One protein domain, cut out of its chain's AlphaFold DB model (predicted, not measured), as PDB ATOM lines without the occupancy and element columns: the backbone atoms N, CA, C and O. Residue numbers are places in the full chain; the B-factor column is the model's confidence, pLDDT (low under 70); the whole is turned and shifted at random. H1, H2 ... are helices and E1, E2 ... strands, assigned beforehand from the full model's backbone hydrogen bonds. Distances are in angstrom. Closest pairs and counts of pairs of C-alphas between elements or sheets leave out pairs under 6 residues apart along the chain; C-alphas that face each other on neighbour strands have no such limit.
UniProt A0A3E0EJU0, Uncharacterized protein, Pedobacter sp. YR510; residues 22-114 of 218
ATOM      1  N   GLN A  22      -7.887  38.529  10.725       71.81
ATOM      2  CA  GLN A  22      -7.252  39.606  11.472       71.81
ATOM      3  C   GLN A  22      -8.341  40.613  11.848       71.81
ATOM      4  O   GLN A  22      -8.783  41.421  11.032       71.81
ATOM      5  N   LEU A  23      -8.848  40.486  13.075       82.94
ATOM      6  CA  LEU A  23      -9.873  41.369  13.607       82.94
ATOM      7  C   LEU A  23      -9.274  42.746  13.903       82.94
ATOM      8  O   LEU A  23      -8.173  42.812  14.457       82.94
ATOM      9  N   PRO A  24     -10.009  43.837  13.629       87.06
ATOM     10  CA  PRO A  24      -9.646  45.147  14.146       87.06
ATOM     11  C   PRO A  24      -9.467  45.116  15.666       87.06
ATOM     12  O   PRO A  24     -10.237  44.458  16.378       87.06
ATOM     13  N   ALA A  25      -8.476  45.843  16.186       87.00
ATOM     14  CA  ALA A  25      -8.105  45.761  17.598       87.00
ATOM     15  C   ALA A  25      -9.261  46.147  18.541       87.00
ATOM     16  O   ALA A  25      -9.394  45.588  19.632       87.00
ATOM     17  N   HIS A  26     -10.121  47.091  18.146       86.00
ATOM     18  CA  HIS A  26     -11.308  47.464  18.926       86.00
ATOM     19  C   HIS A  26     -12.387  46.382  18.926       86.00
ATOM     20  O   HIS A  26     -13.019  46.184  19.961       86.00
ATOM     21  N   ILE A  27     -12.563  45.649  17.824       92.38
ATOM     22  CA  ILE A  27     -13.480  44.503  17.757       92.38
ATOM     23  C   ILE A  27     -12.932  43.346  18.590       92.38
ATOM     24  O   ILE A  27     -13.672  42.722  19.347       92.38
ATOM     25  N   GLN A  28     -11.622  43.096  18.541       91.25
ATOM     26  CA  GLN A  28     -10.999  42.049  19.347       91.25
ATOM     27  C   GLN A  28     -11.234  42.265  20.850       91.25
ATOM     28  O   GLN A  28     -11.508  41.298  21.558       91.25
ATOM     29  N   LYS A  29     -11.211  43.521  21.320       90.38
ATOM     30  CA  LYS A  29     -11.502  43.904  22.717       90.38
ATOM     31  C   LYS A  29     -12.937  43.613  23.169       90.38
ATOM     32  O   LYS A  29     -13.204  43.669  24.367       90.38
ATOM     33  N   LEU A  30     -13.856  43.311  22.250       91.69
ATOM     34  CA  LEU A  30     -15.207  42.860  22.596       91.69
ATOM     35  C   LEU A  30     -15.215  41.413  23.107       91.69
ATOM     36  O   LEU A  30     -16.144  41.033  23.821       91.69
ATOM     37  N   ASN A  31     -14.175  40.622  22.806       91.88
ATOM     38  CA  ASN A  31     -13.965  39.340  23.471       91.88
ATOM     39  C   ASN A  31     -13.693  39.589  24.951       91.88
ATOM     40  O   ASN A  31     -12.718  40.248  25.317       91.88
ATOM     41  N   ARG A  32     -14.543  39.043  25.814       93.12
ATOM     42  CA  ARG A  32     -14.401  39.187  27.263       93.12
ATOM     43  C   ARG A  32     -14.956  37.975  27.980       93.12
ATOM     44  O   ARG A  32     -15.968  37.407  27.579       93.12
ATOM     45  N   LYS A  33     -14.318  37.618  29.085       92.50
ATOM     46  CA  LYS A  33     -14.776  36.564  29.981       92.50
ATOM     47  C   LYS A  33     -14.821  37.116  31.395       92.50
ATOM     48  O   LYS A  33     -13.855  37.701  31.867       92.50
ATOM     49  N   THR A  34     -15.961  36.929  32.035       89.88
ATOM     50  CA  THR A  34     -16.185  37.184  33.459       89.88
ATOM     51  C   THR A  34     -16.564  35.867  34.128       89.88
ATOM     52  O   THR A  34     -16.773  34.856  33.449       89.88
ATOM     53  N   ASP A  35     -16.721  35.874  35.448       88.69
ATOM     54  CA  ASP A  35     -17.150  34.682  36.183       88.69
ATOM     55  C   ASP A  35     -18.548  34.197  35.790       88.69
ATOM     56  O   ASP A  35     -18.859  33.019  35.984       88.69
ATOM     57  N   LEU A  36     -19.390  35.076  35.237       89.19
ATOM     58  CA  LEU A  36     -20.786  34.782  34.907       89.19
ATOM     59  C   LEU A  36     -21.060  34.717  33.405       89.19
ATOM     60  O   LEU A  36     -21.887  33.904  32.996       89.19
ATOM     61  N   THR A  37     -20.369  35.523  32.598       90.25
ATOM     62  CA  THR A  37     -20.648  35.702  31.166       90.25
ATOM     63  C   THR A  37     -19.370  35.662  30.337       90.25
ATOM     64  O   THR A  37     -18.373  36.304  30.680       90.25
ATOM     65  N   THR A  38     -19.421  34.954  29.213       94.62
ATOM     66  CA  THR A  38     -18.398  34.941  28.165       94.62
ATOM     67  C   THR A  38     -18.986  35.531  26.890       94.62
ATOM     68  O   THR A  38     -20.028  35.079  26.422       94.62
ATOM     69  N   VAL A  39     -18.307  36.529  26.332       95.00
ATOM     70  CA  VAL A  39     -18.573  37.088  25.006       95.00
ATOM     71  C   VAL A  39     -17.424  36.682  24.100       95.00
ATOM     72  O   VAL A  39     -16.266  36.982  24.408       95.00
ATOM     73  N   LYS A  40     -17.732  35.987  23.011       95.81
ATOM     74  CA  LYS A  40     -16.737  35.392  22.121       95.81
ATOM     75  C   LYS A  40     -17.062  35.726  20.672       95.81
ATOM     76  O   LYS A  40     -18.206  35.615  20.251       95.81
ATOM     77  N   PHE A  41     -16.047  36.122  19.918       95.44
ATOM     78  CA  PHE A  41     -16.132  36.254  18.475       95.44
ATOM     79  C   PHE A  41     -16.352  34.883  17.833       95.44
ATOM     80  O   PHE A  41     -15.601  33.941  18.100       95.44
ATOM     81  N   GLU A  42     -17.357  34.790  16.968       95.06
ATOM     82  CA  GLU A  42     -17.659  33.562  16.233       95.06
ATOM     83  C   GLU A  42     -17.181  33.651  14.787       95.06
ATOM     84  O   GLU A  42     -16.448  32.778  14.324       95.06
ATOM     85  N   ARG A  43     -17.584  34.702  14.063       93.62
ATOM     86  CA  ARG A  43     -17.255  34.870  12.642       93.62
ATOM     87  C   ARG A  43     -17.520  36.281  12.135       93.62
ATOM     88  O   ARG A  43     -18.303  37.035  12.711       93.62
ATOM     89  N   MET A  44     -16.911  36.604  10.999       94.06
ATOM     90  CA  MET A  44     -17.262  37.766  10.185       94.06
ATOM     91  C   MET A  44     -18.270  37.371   9.096       94.06
ATOM     92  O   MET A  44     -18.099  36.359   8.415       94.06
ATOM     93  N   LEU A  45     -19.319  38.176   8.947       92.69
ATOM     94  CA  LEU A  45     -20.326  38.111   7.897       92.69
ATOM     95  C   LEU A  45     -20.051  39.214   6.876       92.69
ATOM     96  O   LEU A  45     -19.963  40.391   7.233       92.69
ATOM     97  N   MET A  46     -19.954  38.834   5.605       91.88
ATOM     98  CA  MET A  46     -19.918  39.780   4.495       91.88
ATOM     99  C   MET A  46     -21.345  39.988   3.992       91.88
ATOM    100  O   MET A  46     -21.962  39.056   3.478       91.88
ATOM    101  N   LEU A  47     -21.879  41.193   4.166       91.12
ATOM    102  CA  LEU A  47     -23.226  41.551   3.734       91.12
ATOM    103  C   LEU A  47     -23.220  42.199   2.346       91.12
ATOM    104  O   LEU A  47     -22.176  42.524   1.770       91.12
ATOM    105  N   SER A  48     -24.425  42.433   1.828       85.88
ATOM    106  CA  SER A  48     -24.643  43.185   0.594       85.88
ATOM    107  C   SER A  48     -23.926  44.548   0.632       85.88
ATOM    108  O   SER A  48     -23.875  45.229   1.666       85.88
ATOM    109  N   GLY A  49     -23.330  44.933  -0.501       83.62
ATOM    110  CA  GLY A  49     -22.551  46.171  -0.617       83.62
ATOM    111  C   GLY A  49     -21.165  46.126   0.040       83.62
ATOM    112  O   GLY A  49     -20.582  47.178   0.273       83.62
ATOM    113  N   GLY A  50     -20.641  44.936   0.364       84.38
ATOM    114  CA  GLY A  50     -19.286  44.767   0.910       84.38
ATOM    115  C   GLY A  50     -19.143  45.152   2.386       84.38
ATOM    116  O   GLY A  50     -18.028  45.312   2.877       84.38
ATOM    117  N   ARG A  51     -20.264  45.313   3.099       90.25
ATOM    118  CA  ARG A  51     -20.271  45.658   4.525       90.25
ATOM    119  C   ARG A  51     -19.850  44.451   5.353       90.25
ATOM    120  O   ARG A  51     -20.458  43.387   5.236       90.25
ATOM    121  N   LYS A  52     -18.863  44.627   6.229       93.06
ATOM    122  CA  LYS A  52     -18.451  43.584   7.176       93.06
ATOM    123  C   LYS A  52     -19.179  43.746   8.502       93.06
ATOM    124  O   LYS A  52     -19.288  44.849   9.038       93.06
ATOM    125  N   VAL A  53     -19.654  42.630   9.036       95.12
ATOM    126  CA  VAL A  53     -20.292  42.546  10.349       95.12
ATOM    127  C   VAL A  53     -19.640  41.426  11.147       95.12
ATOM    128  O   VAL A  53     -19.359  40.359  10.616       95.12
ATOM    129  N   TYR A  54     -19.394  41.657  12.429       95.88
ATOM    130  CA  TYR A  54     -18.721  40.726  13.323       95.88
ATOM    131  C   TYR A  54     -19.733  40.144  14.301       95.88
ATOM    132  O   TYR A  54     -20.336  40.871  15.093       95.88
ATOM    133  N   GLU A  55     -19.930  38.833  14.224       96.12
ATOM    134  CA  GLU A  55     -20.858  38.089  15.065       96.12
ATOM    135  C   GLU A  55     -20.156  37.627  16.345       96.12
ATOM    136  O   GLU A  55     -19.102  36.986  16.300       96.12
ATOM    137  N   PHE A  56     -20.761  37.940  17.489       96.50
ATOM    138  CA  PHE A  56     -20.313  37.509  18.807       96.50
ATOM    139  C   PHE A  56     -21.401  36.700  19.500       96.50
ATOM    140  O   PHE A  56     -22.554  37.129  19.564       96.50
ATOM    141  N   SER A  57     -21.021  35.567  20.079       96.19
ATOM    142  CA  SER A  57     -21.871  34.809  20.989       96.19
ATOM    143  C   SER A  57     -21.720  35.331  22.417       96.19
ATOM    144  O   SER A  57     -20.636  35.722  22.856       96.19
ATOM    145  N   ILE A  58     -22.825  35.334  23.155       94.31
ATOM    146  CA  ILE A  58     -22.897  35.637  24.578       94.31
ATOM    147  C   ILE A  58     -23.416  34.386  25.274       94.31
ATOM    148  O   ILE A  58     -24.559  33.966  25.079       94.31
ATOM    149  N   THR A  59     -22.578  33.796  26.117       93.12
ATOM    150  CA  THR A  59     -22.936  32.651  26.954       93.12
ATOM    151  C   THR A  59     -22.832  33.050  28.413       93.12
ATOM    152  O   THR A  59     -21.857  33.668  28.833       93.12
ATOM    153  N   SER A  60     -23.843  32.700  29.204       90.56
ATOM    154  CA  SER A  60     -23.885  33.038  30.626       90.56
ATOM    155  C   SER A  60     -24.246  31.816  31.452       90.56
ATOM    156  O   SER A  60     -25.136  31.053  31.058       90.56
ATOM    157  N   LYS A  61     -23.593  31.641  32.608       89.44
ATOM    158  CA  LYS A  61     -23.872  30.547  33.553       89.44
ATOM    159  C   LYS A  61     -25.360  30.507  33.903       89.44
ATOM    160  O   LYS A  61     -25.998  31.555  34.011       89.44
ATOM    161  N   SER A  62     -25.912  29.312  34.098       80.00
ATOM    162  CA  SER A  62     -27.338  29.092  34.404       80.00
ATOM    163  C   SER A  62     -27.810  29.883  35.629       80.00
ATOM    164  O   SER A  62     -28.881  30.479  35.594       80.00
ATOM    165  N   GLN A  63     -26.959  29.982  36.654       84.50
ATOM    166  CA  GLN A  63     -27.206  30.727  37.894       84.50
ATOM    167  C   GLN A  63     -27.427  32.238  37.706       84.50
ATOM    168  O   GLN A  63     -27.977  32.890  38.586       84.50
ATOM    169  N   CYS A  64     -27.021  32.814  36.568       82.50
ATOM    170  CA  CYS A  64     -27.293  34.215  36.281       82.50
ATOM    171  C   CYS A  64     -28.602  34.360  35.496       82.50
ATOM    172  O   CYS A  64     -28.624  34.303  34.265       82.50
ATOM    173  N   ILE A  65     -29.700  34.556  36.226       77.25
ATOM    174  CA  ILE A  65     -31.054  34.704  35.665       77.25
ATOM    175  C   ILE A  65     -31.177  35.989  34.828       77.25
ATOM    176  O   ILE A  65     -31.920  36.026  33.852       77.25
ATOM    177  N   HIS A  66     -30.437  37.040  35.190       81.44
ATOM    178  CA  HIS A  66     -30.484  38.342  34.514       81.44
ATOM    179  C   HIS A  66     -29.381  38.547  33.472       81.44
ATOM    180  O   HIS A  66     -29.357  39.594  32.829       81.44
ATOM    181  N   CYS A  67     -28.478  37.581  33.294       84.75
ATOM    182  CA  CYS A  67     -27.425  37.715  32.299       84.75
ATOM    183  C   CYS A  67     -27.964  37.427  30.903       84.75
ATOM    184  O   CYS A  67     -28.677  36.448  30.674       84.75
ATOM    185  N   GLU A  68     -27.547  38.263  29.964       84.56
ATOM    186  CA  GLU A  68     -27.840  38.095  28.553       84.56
ATOM    187  C   GLU A  68     -27.229  36.793  28.013       84.56
ATOM    188  O   GLU A  68     -26.138  36.369  28.414       84.56
ATOM    189  N   ARG A  69     -27.952  36.138  27.107       89.75
ATOM    190  CA  ARG A  69     -27.479  34.992  26.320       89.75
ATOM    191  C   ARG A  69     -27.918  35.174  24.878       89.75
ATOM    192  O   ARG A  69     -29.011  35.677  24.659       89.75
ATOM    193  N   GLY A  70     -27.131  34.729  23.910       92.56
ATOM    194  CA  GLY A  70     -27.504  34.785  22.495       92.56
ATOM    195  C   GLY A  70     -26.402  35.384  21.642       92.56
ATOM    196  O   GLY A  70     -25.234  35.077  21.860       92.56
ATOM    197  N   THR A  71     -26.770  36.222  20.680       94.50
ATOM    198  CA  THR A  71     -25.838  36.756  19.686       94.50
ATOM    199  C   THR A  71     -25.948  38.271  19.586       94.50
ATOM    200  O   THR A  71     -27.051  38.810  19.509       94.50
ATOM    201  N   THR A  72     -24.807  38.948  19.485       95.56
ATOM    202  CA  THR A  72     -24.723  40.376  19.155       95.56
ATOM    203  C   THR A  72     -23.824  40.562  17.941       95.56
ATOM    204  O   THR A  72     -22.783  39.920  17.820       95.56
ATOM    205  N   LEU A  73     -24.229  41.443  17.033       96.50
ATOM    206  CA  LEU A  73     -23.541  41.727  15.784       96.50
ATOM    207  C   LEU A  73     -23.075  43.179  15.761       96.50
ATOM    208  O   LEU A  73     -23.864  44.090  16.030       96.50
ATOM    209  N   TYR A  74     -21.807  43.383  15.408       95.94
ATOM    210  CA  TYR A  74     -21.167  44.697  15.367       95.94
ATOM    211  C   TYR A  74     -20.709  45.058  13.952       95.94
ATOM    212  O   TYR A  74     -20.239  44.185  13.227       95.94
ATOM    213  N   ASP A  75     -20.810  46.326  13.552       94.19
ATOM    214  CA  ASP A  75     -20.160  46.810  12.324       94.19
ATOM    215  C   ASP A  75     -18.634  46.968  12.490       94.19
ATOM    216  O   ASP A  75     -18.078  46.773  13.573       94.19
ATOM    217  N   GLU A  76     -17.948  47.366  11.414       91.62
ATOM    218  CA  GLU A  76     -16.507  47.670  11.418       91.62
ATOM    219  C   GLU A  76     -16.109  48.781  12.395       91.62
ATOM    220  O   GLU A  76     -14.966  48.809  12.842       91.62
ATOM    221  N   ASN A  77     -17.030  49.656  12.795       92.44
ATOM    222  CA  ASN A  77     -16.767  50.729  13.752       92.44
ATOM    223  C   ASN A  77     -17.014  50.309  15.215       92.44
ATOM    224  O   ASN A  77     -16.660  51.052  16.138       92.44
ATOM    225  N   GLY A  78     -17.559  49.110  15.444       91.81
ATOM    226  CA  GLY A  78     -17.869  48.566  16.767       91.81
ATOM    227  C   GLY A  78     -19.246  48.962  17.302       91.81
ATOM    228  O   GLY A  78     -19.480  48.872  18.508       91.81
ATOM    229  N   ASN A  79     -20.160  49.406  16.445       94.38
ATOM    230  CA  ASN A  79     -21.541  49.683  16.821       94.38
ATOM    231  C   ASN A  79     -22.397  48.428  16.707       94.38
ATOM    232  O   ASN A  79     -22.238  47.655  15.766       94.38
ATOM    233  N   ILE A  80     -23.364  48.269  17.610       94.25
ATOM    234  CA  ILE A  80     -24.328  47.171  17.533       94.25
ATOM    235  C   ILE A  80     -25.274  47.420  16.355       94.25
ATOM    236  O   ILE A  80     -26.038  48.386  16.352       94.25
ATOM    237  N   VAL A  81     -25.241  46.526  15.371       95.44
ATOM    238  CA  VAL A  81     -26.125  46.566  14.195       95.44
ATOM    239  C   VAL A  81     -27.273  45.579  14.295       95.44
ATOM    240  O   VAL A  81     -28.311  45.788  13.675       95.44
ATOM    241  N   ALA A  82     -27.117  44.536  15.105       95.56
ATOM    242  CA  ALA A  82     -28.206  43.660  15.491       95.56
ATOM    243  C   ALA A  82     -27.879  42.910  16.784       95.56
ATOM    244  O   ALA A  82     -26.714  42.714  17.130       95.56
ATOM    245  N   TYR A  83     -28.910  42.458  17.485       94.44
ATOM    246  CA  TYR A  83     -28.770  41.443  18.523       94.44
ATOM    247  C   TYR A  83     -29.986  40.525  18.527       94.44
ATOM    248  O   TYR A  83     -31.081  40.930  18.140       94.44
ATOM    249  N   PHE A  84     -29.770  39.292  18.967       93.19
ATOM    250  CA  PHE A  84     -30.774  38.247  19.139       93.19
ATOM    251  C   PHE A  84     -30.465  37.546  20.453       93.19
ATOM    252  O   PHE A  84     -29.665  36.606  20.499       93.19
ATOM    253  N   THR A  85     -31.021  38.066  21.537       89.56
ATOM    254  CA  THR A  85     -30.645  37.677  22.887       89.56
ATOM    255  C   THR A  85     -31.849  37.370  23.759       89.56
ATOM    256  O   THR A  85     -32.983  37.765  23.507       89.56
ATOM    257  N   MET A  86     -31.597  36.595  24.801       83.06
ATOM    258  CA  MET A  86     -32.534  36.295  25.865       83.06
ATOM    259  C   MET A  86     -32.076  37.073  27.096       83.06
ATOM    260  O   MET A  86     -31.032  36.765  27.675       83.06
ATOM    261  N   SER A  87     -32.831  38.105  27.471       72.81
ATOM    262  CA  SER A  87     -32.598  38.924  28.667       72.81
ATOM    263  C   SER A  87     -33.907  39.576  29.146       72.81
ATOM    264  O   SER A  87     -34.959  39.398  28.528       72.81
ATOM    265  N   ARG A  88     -33.872  40.336  30.255       67.38
ATOM    266  CA  ARG A  88     -34.980  41.224  30.658       67.38
ATOM    267  C   ARG A  88     -35.008  42.450  29.733       67.38
ATOM    268  O   ARG A  88     -34.542  43.523  30.102       67.38
ATOM    269  N   GLY A  89     -35.526  42.284  28.523       66.06
ATOM    270  CA  GLY A  89     -35.589  43.334  27.513       66.06
ATOM    271  C   GLY A  89     -36.116  42.815  26.175       66.06
ATOM    272  O   GLY A  89     -36.457  41.636  26.069       66.06
ATOM    273  N   PRO A  90     -36.215  43.681  25.150       66.62
ATOM    274  CA  PRO A  90     -36.442  43.220  23.785       66.62
ATOM    275  C   PRO A  90     -35.403  42.163  23.417       66.62
ATOM    276  O   PRO A  90     -34.211  42.366  23.616       66.62
ATOM    277  N   SER A  91     -35.877  41.035  22.901       84.12
ATOM    278  CA  SER A  91     -35.047  39.877  22.572       84.12
ATOM    279  C   SER A  91     -34.353  40.003  21.219       84.12
ATOM    280  O   SER A  91     -33.487  39.200  20.880       84.12
ATOM    281  N   ALA A  92     -34.731  41.001  20.421       91.25
ATOM    282  CA  ALA A  92     -34.140  41.225  19.121       91.25
ATOM    283  C   ALA A  92     -34.125  42.707  18.741       91.25
ATOM    284  O   ALA A  92     -35.068  43.455  19.020       91.25
ATOM    285  N   PHE A  93     -33.065  43.104  18.047       93.94
ATOM    286  CA  PHE A  93     -32.900  44.434  17.482       93.94
ATOM    287  C   PHE A  93     -32.190  44.370  16.141       93.94
ATOM    288  O   PHE A  93     -31.280  43.560  15.962       93.94
ATOM    289  N   VAL A  94     -32.568  45.268  15.238       94.75
ATOM    290  CA  VAL A  94     -31.882  45.510  13.970       94.75
ATOM    291  C   VAL A  94     -31.757  47.015  13.765       94.75
ATOM    292  O   VAL A  94     -32.748  47.743  13.787       94.75
ATOM    293  N   ALA A  95     -30.533  47.502  13.592       94.06
ATOM    294  CA  ALA A  95     -30.274  48.911  13.351       94.06
ATOM    295  C   ALA A  95     -30.745  49.333  11.952       94.06
ATOM    296  O   ALA A  95     -30.790  48.527  11.024       94.06
ATOM    297  N   ASP A  96     -31.033  50.624  11.790       91.12
ATOM    298  CA  ASP A  96     -31.334  51.197  10.478       91.12
ATOM    299  C   ASP A  96     -30.215  50.898   9.464       91.12
ATOM    300  O   ASP A  96     -29.028  50.919   9.821       91.12
ATOM    301  N   GLY A  97     -30.619  50.608   8.225       88.94
ATOM    302  CA  GLY A  97     -29.753  50.148   7.136       88.94
ATOM    303  C   GLY A  97     -29.465  48.640   7.112       88.94
ATOM    304  O   GLY A  97     -28.750  48.187   6.218       88.94
ATOM    305  N   TYR A  98     -30.000  47.860   8.055       92.69
ATOM    306  CA  TYR A  98     -29.847  46.402   8.114       92.69
ATOM    307  C   TYR A  98     -31.205  45.700   8.131       92.69
ATOM    308  O   TYR A  98     -32.225  46.275   8.518       92.69
ATOM    309  N   THR A  99     -31.220  44.431   7.736       92.06
ATOM    310  CA  THR A  99     -32.430  43.604   7.692       92.06
ATOM    311  C   THR A  99     -32.231  42.272   8.405       92.06
ATOM    312  O   THR A  99     -31.127  41.744   8.503       92.06
ATOM    313  N   LEU A 100     -33.328  41.671   8.873       91.62
ATOM    314  CA  LEU A 100     -33.296  40.326   9.455       91.62
ATOM    315  C   LEU A 100     -32.792  39.262   8.474       91.62
ATOM    316  O   LEU A 100     -32.118  38.318   8.885       91.62
ATOM    317  N   ALA A 101     -33.111  39.420   7.188       90.19
ATOM    318  CA  ALA A 101     -32.708  38.494   6.137       90.19
ATOM    319  C   ALA A 101     -31.184  38.446   5.970       90.19
ATOM    320  O   ALA A 101     -30.620  37.359   5.858       90.19
ATOM    321  N   GLU A 102     -30.510  39.595   6.058       90.88
ATOM    322  CA  GLU A 102     -29.043  39.683   6.003       90.88
ATOM    323  C   GLU A 102     -28.350  38.922   7.138       90.88
ATOM    324  O   GLU A 102     -27.206  38.498   6.990       90.88
ATOM    325  N   PHE A 103     -29.053  38.699   8.249       91.12
ATOM    326  CA  PHE A 103     -28.552  37.935   9.391       91.12
ATOM    327  C   PHE A 103     -29.078  36.493   9.440       91.12
ATOM    328  O   PHE A 103     -28.800  35.775  10.401       91.12
ATOM    329  N   GLY A 104     -29.852  36.051   8.442       87.75
ATOM    330  CA  GLY A 104     -30.483  34.726   8.442       87.75
ATOM    331  C   GLY A 104     -31.538  34.554   9.544       87.75
ATOM    332  O   GLY A 104     -31.729  33.449  10.053       87.75
ATOM    333  N   LYS A 105     -32.200  35.643   9.958       87.88
ATOM    334  CA  LYS A 105     -33.157  35.692  11.081       87.88
ATOM    335  C   LYS A 105     -34.555  36.168  10.675       87.88
ATOM    336  O   LYS A 105     -35.282  36.696  11.508       87.88
ATOM    337  N   SER A 106     -34.966  35.961   9.423       81.38
ATOM    338  CA  SER A 106     -36.257  36.435   8.887       81.38
ATOM    339  C   SER A 106     -37.502  35.976   9.668       81.38
ATOM    340  O   SER A 106     -38.544  36.605   9.550       81.38
ATOM    341  N   GLY A 107     -37.404  34.912  10.475       79.00
ATOM    342  CA  GLY A 107     -38.484  34.428  11.349       79.00
ATOM    343  C   GLY A 107     -38.462  34.965  12.788       79.00
ATOM    344  O   GLY A 107     -39.251  34.507  13.611       79.00
ATOM    345  N   ALA A 108     -37.551  35.880  13.136       81.25
ATOM    346  CA  ALA A 108     -37.480  36.439  14.484       81.25
ATOM    347  C   ALA A 108     -38.714  37.307  14.791       81.25
ATOM    348  O   ALA A 108     -39.084  38.180  14.009       81.25
ATOM    349  N   GLN A 109     -39.334  37.085  15.951       79.88
ATOM    350  CA  GLN A 109     -40.480  37.860  16.433       79.88
ATOM    351  C   GLN A 109     -40.048  38.890  17.484       79.88
ATOM    352  O   GLN A 109     -39.011  38.735  18.127       79.88
ATOM    353  N   GLY A 110     -40.847  39.948  17.669       82.06
ATOM    354  CA  GLY A 110     -40.589  40.967  18.697       82.06
ATOM    355  C   GLY A 110     -39.355  41.838  18.435       82.06
ATOM    356  O   GLY A 110     -38.774  42.385  19.372       82.06
ATOM    357  N   VAL A 111     -38.938  41.956  17.170       87.19
ATOM    358  CA  VAL A 111     -37.744  42.710  16.770       87.19
ATOM    359  C   VAL A 111     -37.995  44.210  16.854       87.19
ATOM    360  O   VAL A 111     -38.928  44.728  16.241       87.19
ATOM    361  N   LYS A 112     -37.128  44.924  17.574       92.44
ATOM    362  CA  LYS A 112     -37.083  46.389  17.535       92.44
ATOM    363  C   LYS A 112     -36.200  46.869  16.392       92.44
ATOM    364  O   LYS A 112     -35.081  46.395  16.230       92.44
ATOM    365  N   TYR A 113     -36.669  47.863  15.654       90.69
ATOM    366  CA  TYR A 113     -35.870  48.499  14.614       90.69
ATOM    367  C   TYR A 113     -35.293  49.818  15.112       90.69
ATOM    368  O   TYR A 113     -35.952  50.566  15.838       90.69
ATOM    369  N   GLY A 114     -34.037  50.080  14.758       86.88
ATOM    370  CA  GLY A 114     -33.387  51.356  15.031       86.88
ATOM    371  C   GLY A 114     -34.103  52.500  14.321       86.88
ATOM    372  O   GLY A 114     -34.638  52.325  13.229       86.88
TER     373      GLY A 114
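AT A GLANCE: This is residues 22 to 114 of the 218 residues of an uncharacterized protein of Pedobacter sp. YR510 (UniProt A0A3E0EJU0). A twisted sheet of six strands makes the body, with long strands E1 and E2 at one side and short E5 and E6 at the other, and the outline of the whole is flat. The small helix H1 only grazes it, and a long loop, residues 95 to 110, joins E5 to E6. The printed part has 93 residues, with one named helix and six named strands that follow along the chain as H1 E1 E2 E3 E4 E5 E6; across the mixed sheet the strands stand in the order E1 E2 E3 E4 E5 E6. Under half of the residues are in named elements, which are mostly strand; the whole is compact, with a radius of gyration of the C-alphas of 13.3 A and spans of 41 by 33 by 18 A.

HOW THE PARTS SIT: E1, residues 37 to 46, and E2, residues 52 to 60, form an antiparallel hairpin, with N 40 and O 57 at 2.9 A. E3, residues 69 to 75, is antiparallel to E2, with N 56 and O 72 at 2.8 A. E4, residues 80 to 86, is antiparallel to E3, with N 84 and O 71 at 2.8 A. E5, residues 92 to 94, is antiparallel to E4, with N 93 and O 83 at 2.9 A. E1 to E5 form a meander, each strand the antiparallel neighbour of the one before. E6, residues 111 to 113, is parallel to E5, with N 112 and O 92 at 2.9 A. H1, residues 25 to 28, grazes the sheet with residues 27 to 28; it is too short for an O i to N i+4 pair, and its one O i to N i+3 pair is not within range.

IN THESE COORDINATES: H1 begins at C-alpha 25, (-8.105, 45.761, 17.598). E1 is 27.0 A long, E2 26.3 A, E3 19.7 A and E4 16.0 A. E6 ends at C-alpha 113, (-35.870, 48.499, 14.614).

THE WHOLE: The C-alphas of Gly 49 and Gln 63, the two farthest apart, are 41.8 A apart. The printed part has no cut, and the link from E5 to E6 is long. Residues 88 to 90 have pLDDT under 70.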